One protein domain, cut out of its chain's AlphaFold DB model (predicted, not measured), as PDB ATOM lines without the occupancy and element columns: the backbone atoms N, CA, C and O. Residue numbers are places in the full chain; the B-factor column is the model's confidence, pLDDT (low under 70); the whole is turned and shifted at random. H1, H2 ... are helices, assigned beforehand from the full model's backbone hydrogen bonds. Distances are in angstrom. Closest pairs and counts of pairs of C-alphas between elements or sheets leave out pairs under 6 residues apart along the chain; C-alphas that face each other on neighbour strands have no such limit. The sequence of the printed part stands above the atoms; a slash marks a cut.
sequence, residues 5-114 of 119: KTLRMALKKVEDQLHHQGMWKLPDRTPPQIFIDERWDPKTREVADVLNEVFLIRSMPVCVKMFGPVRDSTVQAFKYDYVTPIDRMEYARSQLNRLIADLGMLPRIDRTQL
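What this domain is: This is residues 5 to 114 of the 119 residues of an uncharacterized protein of Omnitrophica bacterium OLB16 (UniProt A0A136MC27). Three long helices, H1, H2 and H5, run the same way in a bundle, their centres making a triangle; H2 and H5 are joined closely, while H1 meets each of them along a part of its length. Two short helices lie at the border of this bundle: H3 across the end where H2 finishes, and H4 alongside H2 and H5, running against them; a long link, residues 21 to 41, leads back along the length of the bundle from the end of H1 to the start of H2. The printed part has 110 residues with five named helices, in the order H1, H2, H3, H4, H5, and no named strand, and its class is all helix. It is compact, with a radius of gyration of the C-alphas of 13.9 A and spans of 40 by 28 by 19 A.

Where its parts are: H1, residues 5 to 20, begins at C-alpha 5 (330.021, 362.003, 344.947) and is 22.3 A long from first to last C-alpha. H2, residues 42 to 58, begins at C-alpha 42 (340.097, 369.704, 346.634) and is 24.5 A long. H3, residues 61 to 67, and H4, residues 73 to 79, have 7 residues each. H5, residues 85 to 104, is the longest helix at 28.4 A and ends at C-alpha 104 (330.422, 341.380, 337.671).

How they stand to each other: H1 touches H2 with residues 7 to 11 alone, at a shallow tilt of 24 degrees, the same way; the closest C-alphas, of Arg 8 and Val 50, are 6.6 A apart. H1 touches H5 with residues 7 to 14 alone, at a shallow tilt of 23 degrees, the same way; the closest C-alphas are those of Leu 7 and Arg 93, 6.8 A. H2 touches H5 with 16 pairs of C-alphas within 8 A, the closest those of Leu 51 and Ala 92 at 5.7 A; the tilt is a shallow 22 degrees, the same way. H3 is close to H2 but not clearly touching, about perpendicular at 87 degrees, with the C-alphas of Arg 58 and Val 64 closest at 6.6 A. H4 is close to H5 but not clearly touching, at a shallow tilt of 30 degrees, opposite ways; the closest C-alphas are those of Phe 78 and Arg 88, 6.2 A. H1 is apart from H3 and from H4. Every O i to N i+4 pair is within hydrogen-bond range in H1, H2 and H5; in H3 and in H4 it is 2 of 3.

The domain as a whole: The two C-alphas farthest apart, of Arg 39 and Pro 107, are 42.6 A apart. The printed part has no cut. The link from H1 to H2, with 21 residues, is long; those from H2 to H3, H3 to H4 and H4 to H5 are tight. The mean pLDDT of the printed part is 87.8, and residue 81 is under 70.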
ATOM      1  N   LYS A   5     331.041 362.636 344.108       90.19
ATOM      2  CA  LYS A   5     330.021 362.003 344.947       90.19
ATOM      3  C   LYS A   5     329.426 360.744 344.308       90.19
ATOM      4  O   LYS A   5     329.261 359.736 344.991       90.19
ATOM      5  N   THR A   6     329.140 360.772 343.005       90.06
ATOM      6  CA  THR A   6     328.608 359.613 342.274       90.06
ATOM      7  C   THR A   6     329.623 358.473 342.237       90.06
ATOM      8  O   THR A   6     329.251 357.320 342.455       90.06
ATOM      9  N   LEU A   7     330.907 358.790 342.028       90.94
ATOM     10  CA  LEU A   7     331.983 357.795 342.052       90.94
ATOM     11  C   LEU A   7     332.097 357.134 343.430       90.94
ATOM     12  O   LEU A   7     332.104 355.907 343.513       90.94
ATOM     13  N   ARG A   8     332.091 357.926 344.512       93.12
ATOM     14  CA  ARG A   8     332.127 357.402 345.887       93.12
ATOM     15  C   ARG A   8     330.911 356.540 346.221       93.12
ATOM     16  O   ARG A   8     331.057 355.501 346.853       93.12
ATOM     17  N   MET A   9     329.715 356.926 345.775       92.50
ATOM     18  CA  MET A   9     328.510 356.116 345.984       92.50
ATOM     19  C   MET A   9     328.585 354.763 345.268       92.50
ATOM     20  O   MET A   9     328.215 353.744 345.849       92.50
ATOM     21  N   ALA A  10     329.053 354.738 344.019       91.38
ATOM     22  CA  ALA A  10     329.220 353.495 343.270       91.38
ATOM     23  C   ALA A  10     330.306 352.600 343.887       91.38
ATOM     24  O   ALA A  10     330.106 351.394 344.022       91.38
ATOM     25  N   LEU A  11     331.412 353.198 344.328       93.56
ATOM     26  CA  LEU A  11     332.487 352.502 345.024       93.56
ATOM     27  C   LEU A  11     332.008 351.884 346.342       93.56
ATOM     28  O   LEU A  11     332.195 350.692 346.554       93.56
ATOM     29  N   LYS A  12     331.270 352.637 347.161       93.44
ATOM     30  CA  LYS A  12     330.674 352.116 348.396       93.44
ATOM     31  C   LYS A  12     329.793 350.887 348.148       93.44
ATOM     32  O   LYS A  12     329.885 349.915 348.884       93.44
ATOM     33  N   LYS A  13     328.982 350.885 347.083       91.88
ATOM     34  CA  LYS A  13     328.172 349.707 346.716       91.88
ATOM     35  C   LYS A  13     329.023 348.493 346.351       91.88
ATOM     36  O   LYS A  13     328.637 347.368 346.658       91.88
ATOM     37  N   VAL A  14     330.159 348.714 345.688       91.88
ATOM     38  CA  VAL A  14     331.133 347.655 345.399       91.88
ATOM     39  C   VAL A  14     331.692 347.078 346.699       91.88
ATOM     40  O   VAL A  14     331.703 345.857 346.863       91.88
ATOM     41  N   GLU A  15     332.120 347.934 347.628       93.12
ATOM     42  CA  GLU A  15     332.632 347.501 348.932       93.12
ATOM     43  C   GLU A  15     331.576 346.725 349.722       93.12
ATOM     44  O   GLU A  15     331.840 345.607 350.163       93.12
ATOM     45  N   ASP A  16     330.360 347.269 349.830       92.81
ATOM     46  CA  ASP A  16     329.243 346.648 350.545       92.81
ATOM     47  C   ASP A  16     328.931 345.249 349.971       92.81
ATOM     48  O   ASP A  16     328.736 344.297 350.729       92.81
ATOM     49  N   GLN A  17     328.961 345.085 348.642       90.50
ATOM     50  CA  GLN A  17     328.804 343.784 347.978       90.50
ATOM     51  C   GLN A  17     329.938 342.809 348.324       90.50
ATOM     52  O   GLN A  17     329.681 341.658 348.679       90.50
ATOM     53  N   LEU A  18     331.194 343.255 348.263       91.56
ATOM     54  CA  LEU A  18     332.346 342.418 348.608       91.56
ATOM     55  C   LEU A  18     332.319 341.982 350.076       91.56
ATOM     56  O   LEU A  18     332.630 340.828 350.381       91.56
ATOM     57  N   HIS A  19     331.922 342.881 350.978       92.88
ATOM     58  CA  HIS A  19     331.728 342.578 352.391       92.88
ATOM     59  C   HIS A  19     330.588 341.585 352.605       92.88
ATOM     60  O   HIS A  19     330.788 340.567 353.270       92.88
ATOM     61  N   HIS A  20     329.422 341.834 352.006       91.44
ATOM     62  CA  HIS A  20     328.249 340.972 352.139       91.44
ATOM     63  C   HIS A  20     328.520 339.539 351.655       91.44
ATOM     64  O   HIS A  20     328.082 338.578 352.282       91.44
ATOM     65  N   GLN A  21     329.310 339.385 350.588       89.56
ATOM     66  CA  GLN A  21     329.692 338.080 350.036       89.56
ATOM     67  C   GLN A  21     330.899 337.428 350.741       89.56
ATOM     68  O   GLN A  21     331.358 336.362 350.314       89.56
ATOM     69  N   GLY A  22     331.453 338.058 351.785       90.75
ATOM     70  CA  GLY A  22     332.635 337.568 352.506       90.75
ATOM     71  C   GLY A  22     333.910 337.527 351.653       90.75
ATOM     72  O   GLY A  22     334.823 336.747 351.928       90.75
ATOM     73  N   MET A  23     333.960 338.326 350.585       90.19
ATOM     74  CA  MET A  23     335.087 338.404 349.650       90.19
ATOM     75  C   MET A  23     336.085 339.500 350.012       90.19
ATOM     76  O   MET A  23     337.207 339.481 349.506       90.19
ATOM     77  N   TRP A  24     335.692 340.438 350.879       92.69
ATOM     78  CA  TRP A  24     336.561 341.517 351.329       92.69
ATOM     79  C   TRP A  24     337.794 340.973 352.053       92.69
ATOM     80  O   TRP A  24     337.696 340.379 353.130       92.69
ATOM     81  N   LYS A  25     338.969 341.187 351.459       92.81
ATOM     82  CA  LYS A  25     340.267 340.829 352.035       92.81
ATOM     83  C   LYS A  25     341.295 341.877 351.663       92.81
ATOM     84  O   LYS A  25     341.298 342.361 350.536       92.81
ATOM     85  N   LEU A  26     342.191 342.188 352.593       91.12
ATOM     86  CA  LEU A  26     343.306 343.077 352.296       91.12
ATOM     87  C   LEU A  26     344.240 342.438 351.249       91.12
ATOM     88  O   LEU A  26     344.389 341.212 351.241       91.12
ATOM     89  N   PRO A  27     344.852 343.240 350.362       91.19
ATOM     90  CA  PRO A  27     345.886 342.766 349.449       91.19
ATOM     91  C   PRO A  27     347.094 342.163 350.178       91.19
ATOM     92  O   PRO A  27     347.537 342.697 351.192       91.19
ATOM     93  N   ASP A  28     347.692 341.116 349.603       87.94
ATOM     94  CA  ASP A  28     348.935 340.512 350.122       87.94
ATOM     95  C   ASP A  28     350.166 341.415 349.914       87.94
ATOM     96  O   ASP A  28     351.214 341.227 350.533       87.94
ATOM     97  N   ARG A  29     350.062 342.381 348.997       86.62
ATOM     98  CA  ARG A  29     351.095 343.370 348.680       86.62
ATOM     99  C   ARG A  29     350.466 344.748 348.637       86.62
ATOM    100  O   ARG A  29     349.335 344.889 348.177       86.62
ATOM    101  N   THR A  30     351.221 345.759 349.053       87.81
ATOM    102  CA  THR A  30     350.777 347.150 348.961       87.81
ATOM    103  C   THR A  30     350.422 347.488 347.508       87.81
ATOM    104  O   THR A  30     351.269 347.299 346.630       87.81
ATOM    105  N   PRO A  31     349.188 347.943 347.228       90.69
ATOM    106  CA  PRO A  31     348.794 348.343 345.885       90.69
ATOM    107  C   PRO A  31     349.564 349.596 345.441       90.69
ATOM    108  O   PRO A  31     350.024 350.364 346.290       90.69
ATOM    109  N   PRO A  32     349.651 349.866 344.128       89.69
ATOM    110  CA  PRO A  32     350.082 351.168 343.635       89.69
ATOM    111  C   PRO A  32     349.189 352.276 344.206       89.69
ATOM    112  O   PRO A  32     347.964 352.140 344.221       89.69
ATOM    113  N   GLN A  33     349.799 353.370 344.665       91.56
ATOM    114  CA  GLN A  33     349.092 354.488 345.295       91.56
ATOM    115  C   GLN A  33     349.500 355.833 344.692       91.56
ATOM    116  O   GLN A  33     350.674 356.124 344.443       91.56
ATOM    117  N   ILE A  34     348.503 356.685 344.488       91.50
ATOM    118  CA  ILE A  34     348.661 358.105 344.209       91.50
ATOM    119  C   ILE A  34     348.838 358.808 345.555       91.50
ATOM    120  O   ILE A  34     347.878 359.004 346.296       91.50
ATOM    121  N   PHE A  35     350.072 359.200 345.863       90.19
ATOM    122  CA  PHE A  35     350.343 360.115 346.972       90.19
ATOM    123  C   PHE A  35     349.694 361.469 346.693       90.19
ATOM    124  O   PHE A  35     349.964 362.079 345.656       90.19
ATOM    125  N   ILE A  36     348.824 361.891 347.603       88.62
ATOM    126  CA  ILE A  36     348.025 363.105 347.474       88.62
ATOM    127  C   ILE A  36     348.886 364.307 347.847       88.62
ATOM    128  O   ILE A  36     349.461 364.345 348.932       88.62
ATOM    129  N   ASP A  37     348.966 365.280 346.942       87.19
ATOM    130  CA  ASP A  37     349.625 366.561 347.191       87.19
ATOM    131  C   ASP A  37     348.601 367.566 347.740       87.19
ATOM    132  O   ASP A  37     347.542 367.788 347.148       87.19
ATOM    133  N   GLU A  38     348.912 368.190 348.876       88.25
ATOM    134  CA  GLU A  38     348.060 369.197 349.519       88.25
ATOM    135  C   GLU A  38     347.849 370.448 348.656       88.25
ATOM    136  O   GLU A  38     346.860 371.161 348.839       88.25
ATOM    137  N   ARG A  39     348.749 370.704 347.699       89.56
ATOM    138  CA  ARG A  39     348.654 371.822 346.750       89.56
ATOM    139  C   ARG A  39     347.597 371.599 345.674       89.56
ATOM    140  O   ARG A  39     347.228 372.550 344.989       89.56
ATOM    141  N   TRP A  40     347.138 370.364 345.485       88.38
ATOM    142  CA  TRP A  40     346.083 370.075 344.524       88.38
ATOM    143  C   TRP A  40     344.752 370.663 344.980       88.38
ATOM    144  O   TRP A  40     344.417 370.698 346.171       88.38
ATOM    145  N   ASP A  41     343.949 371.082 344.005       88.88
ATOM    146  CA  ASP A  41     342.590 371.513 344.287       88.88
ATOM    147  C   ASP A  41     341.804 370.379 344.985       88.88
ATOM    148  O   ASP A  41     342.083 369.194 344.757       88.88
ATOM    149  N   PRO A  42     340.837 370.707 345.866       90.12
ATOM    150  CA  PRO A  42     340.097 369.704 346.634       90.12
ATOM    151  C   PRO A  42     339.500 368.590 345.770       90.12
ATOM    152  O   PRO A  42     339.574 367.422 346.139       90.12
ATOM    153  N   LYS A  43     338.987 368.930 344.582       88.56
ATOM    154  CA  LYS A  43     338.361 367.959 343.687       88.56
ATOM    155  C   LYS A  43     339.384 366.964 343.146       88.56
ATOM    156  O   LYS A  43     339.125 365.766 343.170       88.56
ATOM    157  N   THR A  44     340.557 367.423 342.713       89.62
ATOM    158  CA  THR A  44     341.646 366.527 342.292       89.62
ATOM    159  C   THR A  44     342.069 365.578 343.417       89.62
ATOM    160  O   THR A  44     342.289 364.394 343.152       89.62
ATOM    161  N   ARG A  45     342.130 366.054 344.669       91.56
ATOM    162  CA  ARG A  45     342.453 365.203 345.828       91.56
ATOM    163  C   ARG A  45     341.404 364.118 346.050       91.56
ATOM    164  O   ARG A  45     341.760 362.949 346.153       91.56
ATOM    165  N   GLU A  46     340.121 364.470 346.010       91.94
ATOM    166  CA  GLU A  46     339.052 363.478 346.165       91.94
ATOM    167  C   GLU A  46     339.025 362.447 345.023       91.94
ATOM    168  O   GLU A  46     338.733 361.274 345.251       91.94
ATOM    169  N   VAL A  47     339.346 362.854 343.789       91.94
ATOM    170  CA  VAL A  47     339.468 361.919 342.658       91.94
ATOM    171  C   VAL A  47     340.655 360.967 342.864       91.94
ATOM    172  O   VAL A  47     340.540 359.777 342.558       91.94
ATOM    173  N   ALA A  48     341.778 361.461 343.394       92.44
ATOM    174  CA  ALA A  48     342.932 360.629 343.734       92.44
ATOM    175  C   ALA A  48     342.587 359.594 344.818       92.44
ATOM    176  O   ALA A  48     342.947 358.426 344.669       92.44
ATOM    177  N   ASP A  49     341.841 359.994 345.854       94.25
ATOM    178  CA  ASP A  49     341.335 359.079 346.886       94.25
ATOM    179  C   ASP A  49     340.476 357.962 346.284       94.25
ATOM    180  O   ASP A  49     340.735 356.782 346.522       94.25
ATOM    181  N   VAL A  50     339.504 358.316 345.434       93.88
ATOM    182  CA  VAL A  50     338.647 357.333 344.747       93.88
ATOM    183  C   VAL A  50     339.485 356.332 343.948       93.88
ATOM    184  O   VAL A  50     339.214 355.132 343.973       93.88
ATOM    185  N   LEU A  51     340.514 356.800 343.238       93.25
ATOM    186  CA  LEU A  51     341.408 355.919 342.486       93.25
ATOM    187  C   LEU A  51     342.231 355.001 343.392       93.25
ATOM    188  O   LEU A  51     342.375 353.822 343.071       93.25
ATOM    189  N   ASN A  52     342.737 355.507 344.518       94.44
ATOM    190  CA  ASN A  52     343.462 354.697 345.498       94.44
ATOM    191  C   ASN A  52     342.588 353.571 346.061       94.44
ATOM    192  O   ASN A  52     343.036 352.426 346.141       94.44
ATOM    193  N   GLU A  53     341.330 353.868 346.383       94.31
ATOM    194  CA  GLU A  53     340.361 352.867 346.837       94.31
ATOM    195  C   GLU A  53     340.050 351.838 345.725       94.31
ATOM    196  O   GLU A  53     340.059 350.628 345.963       94.31
ATOM    197  N   VAL A  54     339.894 352.273 344.468       93.75
ATOM    198  CA  VAL A  54     339.753 351.351 343.320       93.75
ATOM    199  C   VAL A  54     340.979 350.441 343.176       93.75
ATOM    200  O   VAL A  54     340.831 349.236 342.949       93.75
ATOM    201  N   PHE A  55     342.195 350.978 343.309       93.56
ATOM    202  CA  PHE A  55     343.430 350.193 343.225       93.56
ATOM    203  C   PHE A  55     343.568 349.201 344.381       93.56
ATOM    204  O   PHE A  55     344.026 348.076 344.155       93.56
ATOM    205  N   LEU A  56     343.118 349.570 345.582       94.31
ATOM    206  CA  LEU A  56     343.040 348.673 346.733       94.31
ATOM    207  C   LEU A  56     342.138 347.472 346.427       94.31
ATOM    208  O   LEU A  56     342.583 346.329 346.549       94.31
ATOM    209  N   ILE A  57     340.912 347.718 345.956       93.56
ATOM    210  CA  ILE A  57     339.949 346.651 345.637       93.56
ATOM    211  C   ILE A  57     340.463 345.767 344.495       93.56
ATOM    212  O   ILE A  57     340.404 344.537 344.574       93.56
ATOM    213  N   ARG A  58     341.029 346.359 343.434       92.19
ATOM    214  CA  ARG A  58     341.629 345.586 342.330       92.19
ATOM    215  C   ARG A  58     342.811 344.727 342.780       92.19
ATOM    216  O   ARG A  58     343.086 343.713 342.142       92.19
ATOM    217  N   SER A  59     343.489 345.111 343.857       93.19
ATOM    218  CA  SER A  59     344.642 344.384 344.396       93.19
ATOM    219  C   SER A  59     344.264 343.300 345.410       93.19
ATOM    220  O   SER A  59     345.141 342.599 345.909       93.19
ATOM    221  N   MET A  60     342.973 343.110 345.698       93.12
ATOM    222  CA  MET A  60     342.516 342.006 346.543       93.12
ATOM    223  C   MET A  60     342.838 340.646 345.911       93.12
ATOM    224  O   MET A  60     342.750 340.514 344.687       93.12
ATOM    225  N   PRO A  61     343.103 339.592 346.708       91.44
ATOM    226  CA  PRO A  61     343.481 338.278 346.179       91.44
ATOM    227  C   PRO A  61     342.491 337.706 345.152       91.44
ATOM    228  O   PRO A  61     342.899 337.119 344.151       91.44
ATOM    229  N   VAL A  62     341.184 337.908 345.369       87.88
ATOM    230  CA  VAL A  62     340.130 337.446 344.450       87.88
ATOM    231  C   VAL A  62     340.183 338.163 343.097       87.88
ATOM    232  O   VAL A  62     340.015 337.525 342.060       87.88
ATOM    233  N   CYS A  63     340.486 339.461 343.097       88.88
ATOM    234  CA  CYS A  63     340.612 340.274 341.893       88.88
ATOM    235  C   CYS A  63     341.921 339.963 341.161       88.88
ATOM    236  O   CYS A  63     341.904 339.677 339.966       88.88
ATOM    237  N   VAL A  64     343.048 339.937 341.880       89.94
ATOM    238  CA  VAL A  64     344.378 339.675 341.306       89.94
ATOM    239  C   VAL A  64     344.441 338.299 340.653       89.94
ATOM    240  O   VAL A  64     345.000 338.166 339.565       89.94
ATOM    241  N   LYS A  65     343.828 337.279 341.269       87.38
ATOM    242  CA  LYS A  65     343.782 335.923 340.706       87.38
ATOM    243  C   LYS A  65     343.101 335.874 339.334       87.38
ATOM    244  O   LYS A  65     343.472 335.034 338.521       87.38
ATOM    245  N   MET A  66     342.111 336.731 339.085       84.44
ATOM    246  CA  MET A  66     341.340 336.707 337.838       84.44
ATOM    247  C   MET A  66     341.814 337.731 336.806       84.44
ATOM    248  O   MET A  66     341.816 337.432 335.616       84.44
ATOM    249  N   PHE A  67     342.219 338.921 337.246       84.31
ATOM    250  CA  PHE A  67     342.496 340.067 336.368       84.31
ATOM    251  C   PHE A  67     343.973 340.476 336.338       84.31
ATOM    252  O   PHE A  67     344.353 341.365 335.577       84.31
ATOM    253  N   GLY A  68     344.811 339.831 337.153       86.06
ATOM    254  CA  GLY A  68     346.209 340.201 337.337       86.06
ATOM    255  C   GLY A  68     346.404 341.418 338.253       86.06
ATOM    256  O   GLY A  68     345.438 342.041 338.703       86.06
ATOM    257  N   PRO A  69     347.666 341.757 338.570       86.19
ATOM    258  CA  PRO A  69     347.992 342.855 339.472       86.19
ATOM    259  C   PRO A  69     347.772 344.229 338.823       86.19
ATOM    260  O   PRO A  69     347.949 344.407 337.613       86.19
ATOM    261  N   VAL A  70     347.459 345.228 339.653       85.31
ATOM    262  CA  VAL A  70     347.489 346.642 339.249       85.31
ATOM    263  C   VAL A  70     348.940 347.042 338.964       85.31
ATOM    264  O   VAL A  70     349.846 346.672 339.706       85.31
ATOM    265  N   ARG A  71     349.171 347.772 337.867       83.88
ATOM    266  CA  ARG A  71     350.510 348.192 337.425       83.88
ATOM    267  C   ARG A  71     350.779 349.640 337.815       83.88
ATOM    268  O   ARG A  71     349.902 350.472 337.624       83.88
ATOM    269  N   ASP A  72     352.010 349.968 338.196       80.00
ATOM    270  CA  ASP A  72     352.414 351.335 338.580       80.00
ATOM    271  C   ASP A  72     352.168 352.397 337.497       80.00
ATOM    272  O   ASP A  72     351.974 353.577 337.796       80.00
ATOM    273  N   SER A  73     352.093 351.991 336.227       80.31
ATOM    274  CA  SER A  73     351.736 352.878 335.115       80.31
ATOM    275  C   SER A  73     350.359 353.542 335.284       80.31
ATOM    276  O   SER A  73     350.121 354.595 334.693       80.31
ATOM    277  N   THR A  74     349.445 352.970 336.082       75.69
ATOM    278  CA  THR A  74     348.140 353.593 336.381       75.69
ATOM    279  C   THR A  74     348.276 354.831 337.266       75.69
ATOM    280  O   THR A  74     347.532 355.792 337.091       75.69
ATOM    281  N   VAL A  75     349.261 354.847 338.167       81.50
ATOM    282  CA  VAL A  75     349.575 356.009 339.012       81.50
ATOM    283  C   VAL A  75     350.197 357.120 338.169       81.50
ATOM    284  O   VAL A  75     349.843 358.288 338.328       81.50
ATOM    285  N   GLN A  76     351.097 356.768 337.245       78.50
ATOM    286  CA  GLN A  76     351.748 357.741 336.362       78.50
ATOM    287  C   GLN A  76     350.739 358.478 335.474       78.50
ATOM    288  O   GLN A  76     350.821 359.696 335.351       78.50
ATOM    289  N   ALA A  77     349.740 357.766 334.938       75.12
ATOM    290  CA  ALA A  77     348.685 358.352 334.108       75.12
ATOM    291  C   ALA A  77     347.916 359.493 334.801       75.12
ATOM    292  O   ALA A  77     347.490 360.433 334.138       75.12
ATOM    293  N   PHE A  78     347.770 359.438 336.128       79.81
ATOM    294  CA  PHE A  78     347.091 360.475 336.907       79.81
ATOM    295  C   PHE A  78     347.960 361.720 337.159       79.81
ATOM    296  O   PHE A  78     347.442 362.836 337.270       79.81
ATOM    297  N   LYS A  79     349.280 361.523 337.272       77.94
ATOM    298  CA  LYS A  79     350.249 362.534 337.725       77.94
ATOM    299  C   LYS A  79     350.807 363.428 336.617       77.94
ATOM    300  O   LYS A  79     351.535 364.356 336.935       77.94
ATOM    301  N   TYR A  80     350.506 363.167 335.346       77.38
ATOM    302  CA  TYR A  80     351.016 364.000 334.258       77.38
ATOM    303  C   TYR A  80     350.506 365.448 334.352       77.38
ATOM    304  O   TYR A  80     349.310 365.690 334.539       77.38
ATOM    305  N   ASP A  81     351.420 366.404 334.170       60.22
ATOM    306  CA  ASP A  81     351.163 367.842 334.343       60.22
ATOM    307  C   ASP A  81     350.124 368.403 333.359       60.22
ATOM    308  O   ASP A  81     349.427 369.365 333.671       60.22
ATOM    309  N   TYR A  82     349.981 367.792 332.179       75.62
ATOM    310  CA  TYR A  82     349.033 368.225 331.145       75.62
ATOM    311  C   TYR A  82     347.603 367.696 331.345       75.62
ATOM    312  O   TYR A  82     346.714 368.030 330.563       75.62
ATOM    313  N   VAL A  83     347.365 366.848 332.350       80.31
ATOM    314  CA  VAL A  83     346.056 366.222 332.583       80.31
ATOM    315  C   VAL A  83     345.154 367.195 333.335       80.31
ATOM    316  O   VAL A  83     345.480 367.647 334.438       80.31
ATOM    317  N   THR A  84     343.994 367.506 332.758       85.38
ATOM    318  CA  THR A  84     343.032 368.415 333.389       85.38
ATOM    319  C   THR A  84     342.265 367.716 334.522       85.38
ATOM    320  O   THR A  84     342.169 366.485 334.549       85.38
ATOM    321  N   PRO A  85     341.642 368.457 335.460       84.25
ATOM    322  CA  PRO A  85     340.763 367.854 336.466       84.25
ATOM    323  C   PRO A  85     339.614 367.025 335.865       84.25
ATOM    324  O   PRO A  85     339.182 366.041 336.466       84.25
ATOM    325  N   ILE A  86     339.131 367.401 334.675       85.75
ATOM    326  CA  ILE A  86     338.108 366.640 333.944       85.75
ATOM    327  C   ILE A  86     338.690 365.298 333.501       85.75
ATOM    328  O   ILE A  86     338.103 364.264 333.802       85.75
ATOM    329  N   ASP A  87     339.876 365.295 332.892       87.81
ATOM    330  CA  ASP A  87     340.538 364.063 332.447       87.81
ATOM    331  C   ASP A  87     340.839 363.113 333.614       87.81
ATOM    332  O   ASP A  87     340.667 361.900 333.495       87.81
ATOM    333  N   ARG A  88     341.231 363.648 334.779       88.31
ATOM    334  CA  ARG A  88     341.442 362.851 336.002       88.31
ATOM    335  C   ARG A  88     340.156 362.169 336.467       88.31
ATOM    336  O   ARG A  88     340.168 360.991 336.825       88.31
ATOM    337  N   MET A  89     339.047 362.901 336.447       88.88
ATOM    338  CA  MET A  89     337.730 362.389 336.827       88.88
ATOM    339  C   MET A  89     337.218 361.352 335.823       88.88
ATOM    340  O   MET A  89     336.684 360.317 336.219       88.88
ATOM    341  N   GLU A  90     337.459 361.580 334.536       89.12
ATOM    342  CA  GLU A  90     337.173 360.634 333.462       89.12
ATOM    343  C   GLU A  90     337.984 359.344 333.584       89.12
ATOM    344  O   GLU A  90     337.459 358.234 333.443       89.12
ATOM    345  N   TYR A  91     339.257 359.479 333.938       89.00
ATOM    346  CA  TYR A  91     340.115 358.347 334.230       89.00
ATOM    347  C   TYR A  91     339.600 357.547 335.435       89.00
ATOM    348  O   TYR A  91     339.439 356.328 335.326       89.00
ATOM    349  N   ALA A  92     339.258 358.213 336.543       89.88
ATOM    350  CA  ALA A  92     338.669 357.570 337.720       89.88
ATOM    351  C   ALA A  92     337.362 356.837 337.394       89.88
ATOM    352  O   ALA A  92     337.201 355.665 337.747       89.88
ATOM    353  N   ARG A  93     336.469 357.480 336.632       89.94
ATOM    354  CA  ARG A  93     335.232 356.877 336.117       89.94
ATOM    355  C   ARG A  93     335.512 355.620 335.298       89.94
ATOM    356  O   ARG A  93     334.882 354.585 335.517       89.94
ATOM    357  N   SER A  94     336.474 355.685 334.379       90.56
ATOM    358  CA  SER A  94     336.868 354.547 333.545       90.56
ATOM    359  C   SER A  94     337.400 353.380 334.383       90.56
ATOM    360  O   SER A  94     336.982 352.239 334.177       90.56
ATOM    361  N   GLN A  95     338.272 353.648 335.362       91.00
ATOM    362  CA  GLN A  95     338.816 352.609 336.245       91.00
ATOM    363  C   GLN A  95     337.732 351.962 337.116       91.00
ATOM    364  O   GLN A  95     337.704 350.735 337.230       91.00
ATOM    365  N   LEU A  96     336.808 352.755 337.668       91.38
ATOM    366  CA  LEU A  96     335.690 352.245 338.462       91.38
ATOM    367  C   LEU A  96     334.726 351.402 337.617       91.38
ATOM    368  O   LEU A  96     334.354 350.304 338.020       91.38
ATOM    369  N   ASN A  97     334.376 351.856 336.413       91.50
ATOM    370  CA  ASN A  97     333.525 351.081 335.506       91.50
ATOM    371  C   ASN A  97     334.186 349.764 335.071       91.50
ATOM    372  O   ASN A  97     333.496 348.750 334.951       91.50
ATOM    373  N   ARG A  98     335.513 349.750 334.872       90.25
ATOM    374  CA  ARG A  98     336.264 348.507 334.635       90.25
ATOM    375  C   ARG A  98     336.212 347.591 335.849       90.25
ATOM    376  O   ARG A  98     335.901 346.421 335.681       90.25
ATOM    377  N   LEU A  99     336.445 348.116 337.055       91.56
ATOM    378  CA  LEU A  99     336.321 347.341 338.292       91.56
ATOM    379  C   LEU A  99     334.921 346.723 338.427       91.56
ATOM    380  O   LEU A  99     334.807 345.541 338.720       91.56
ATOM    381  N   ILE A 100     333.859 347.488 338.175       91.12
ATOM    382  CA  ILE A 100     332.479 346.991 338.238       91.12
ATOM    383  C   ILE A 100     332.236 345.879 337.212       91.12
ATOM    384  O   ILE A 100     331.628 344.861 337.541       91.12
ATOM    385  N   ALA A 101     332.712 346.053 335.977       88.88
ATOM    386  CA  ALA A 101     332.586 345.034 334.940       88.88
ATOM    387  C   ALA A 101     333.338 343.746 335.316       88.88
ATOM    388  O   ALA A 101     332.773 342.657 335.204       88.88
ATOM    389  N   ASP A 102     334.567 343.895 335.814       88.69
ATOM    390  CA  ASP A 102     335.425 342.815 336.297       88.69
ATOM    391  C   ASP A 102     334.732 342.063 337.448       88.69
ATOM    392  O   ASP A 102     334.488 340.861 337.363       88.69
ATOM    393  N   LEU A 103     334.302 342.771 338.496       88.19
ATOM    394  CA  LEU A 103     333.593 342.172 339.630       88.19
ATOM    395  C   LEU A 103     332.278 341.518 339.231       88.19
ATOM    396  O   LEU A 103     331.913 340.498 339.807       88.19
ATOM    397  N   GLY A 104     331.591 342.044 338.218       85.88
ATOM    398  CA  GLY A 104     330.422 341.380 337.671       85.88
ATOM    399  C   GLY A 104     330.741 339.957 337.207       85.88
ATOM    400  O   GLY A 104     329.921 339.060 337.377       85.88
ATOM    401  N   MET A 105     331.937 339.685 336.689       84.94
ATOM    402  CA  MET A 105     332.332 338.332 336.273       84.94
ATOM    403  C   MET A 105     332.451 337.333 337.436       84.94
ATOM    404  O   MET A 105     332.491 336.129 337.184       84.94
ATOM    405  N   LEU A 106     332.456 337.788 338.696       82.38
ATOM    406  CA  LEU A 106     332.481 336.907 339.860       82.38
ATOM    407  C   LEU A 106     331.122 336.219 340.084       82.38
ATOM    408  O   LEU A 106     330.087 336.881 340.102       82.38
ATOM    409  N   PRO A 107     331.106 334.903 340.363       75.12
ATOM    410  CA  PRO A 107     329.873 334.117 340.436       75.12
ATOM    411  C   PRO A 107     328.942 334.457 341.612       75.12
ATOM    412  O   PRO A 107     327.797 334.022 341.599       75.12
ATOM    413  N   ARG A 108     329.403 335.190 342.636       80.69
ATOM    414  CA  ARG A 108     328.581 335.553 343.814       80.69
ATOM    415  C   ARG A 108     328.242 337.041 343.903       80.69
ATOM    416  O   ARG A 108     327.606 337.451 344.863       80.69
ATOM    417  N   ILE A 109     328.693 337.849 342.948       83.62
ATOM    418  CA  ILE A 109     328.427 339.287 342.954       83.62
ATOM    419  C   ILE A 109     327.128 339.550 342.199       83.62
ATOM    420  O   ILE A 109     326.984 339.172 341.034       83.62
ATOM    421  N   ASP A 110     326.187 340.226 342.858       80.06
ATOM    422  CA  ASP A 110     324.939 340.640 342.224       80.06
ATOM    423  C   ASP A 110     325.184 341.872 341.346       80.06
ATOM    424  O   ASP A 110     325.257 343.014 341.809       80.06
ATOM    425  N   ARG A 111     325.292 341.631 340.037       76.19
ATOM    426  CA  ARG A 111     325.518 342.673 339.027       76.19
ATOM    427  C   ARG A 111     324.422 343.731 338.999       76.19
ATOM    428  O   ARG A 111     324.704 344.853 338.594       76.19
ATOM    429  N   THR A 112     323.194 343.394 339.398       78.88
ATOM    430  CA  THR A 112     322.064 344.338 339.358       78.88
ATOM    431  C   THR A 112     322.202 345.443 340.405       78.88
ATOM    432  O   THR A 112     321.631 346.522 340.250       78.88
ATOM    433  N   GLN A 113     323.018 345.209 341.436       78.06
ATOM    434  CA  GLN A 113     323.296 346.176 342.497       78.06
ATOM    435  C   GLN A 113     324.507 347.065 342.197       78.06
ATOM    436  O   GLN A 113     324.668 348.115 342.827       78.06
ATOM    437  N   LEU A 114     325.335 346.692 341.216       80.50
ATOM    438  CA  LEU A 114     326.481 347.484 340.780       80.50
ATOM    439  C   LEU A 114     326.067 348.437 339.654       80.50
ATOM    440  O   LEU A 114     325.752 348.029 338.539       80.50
TER     441      LEU A 114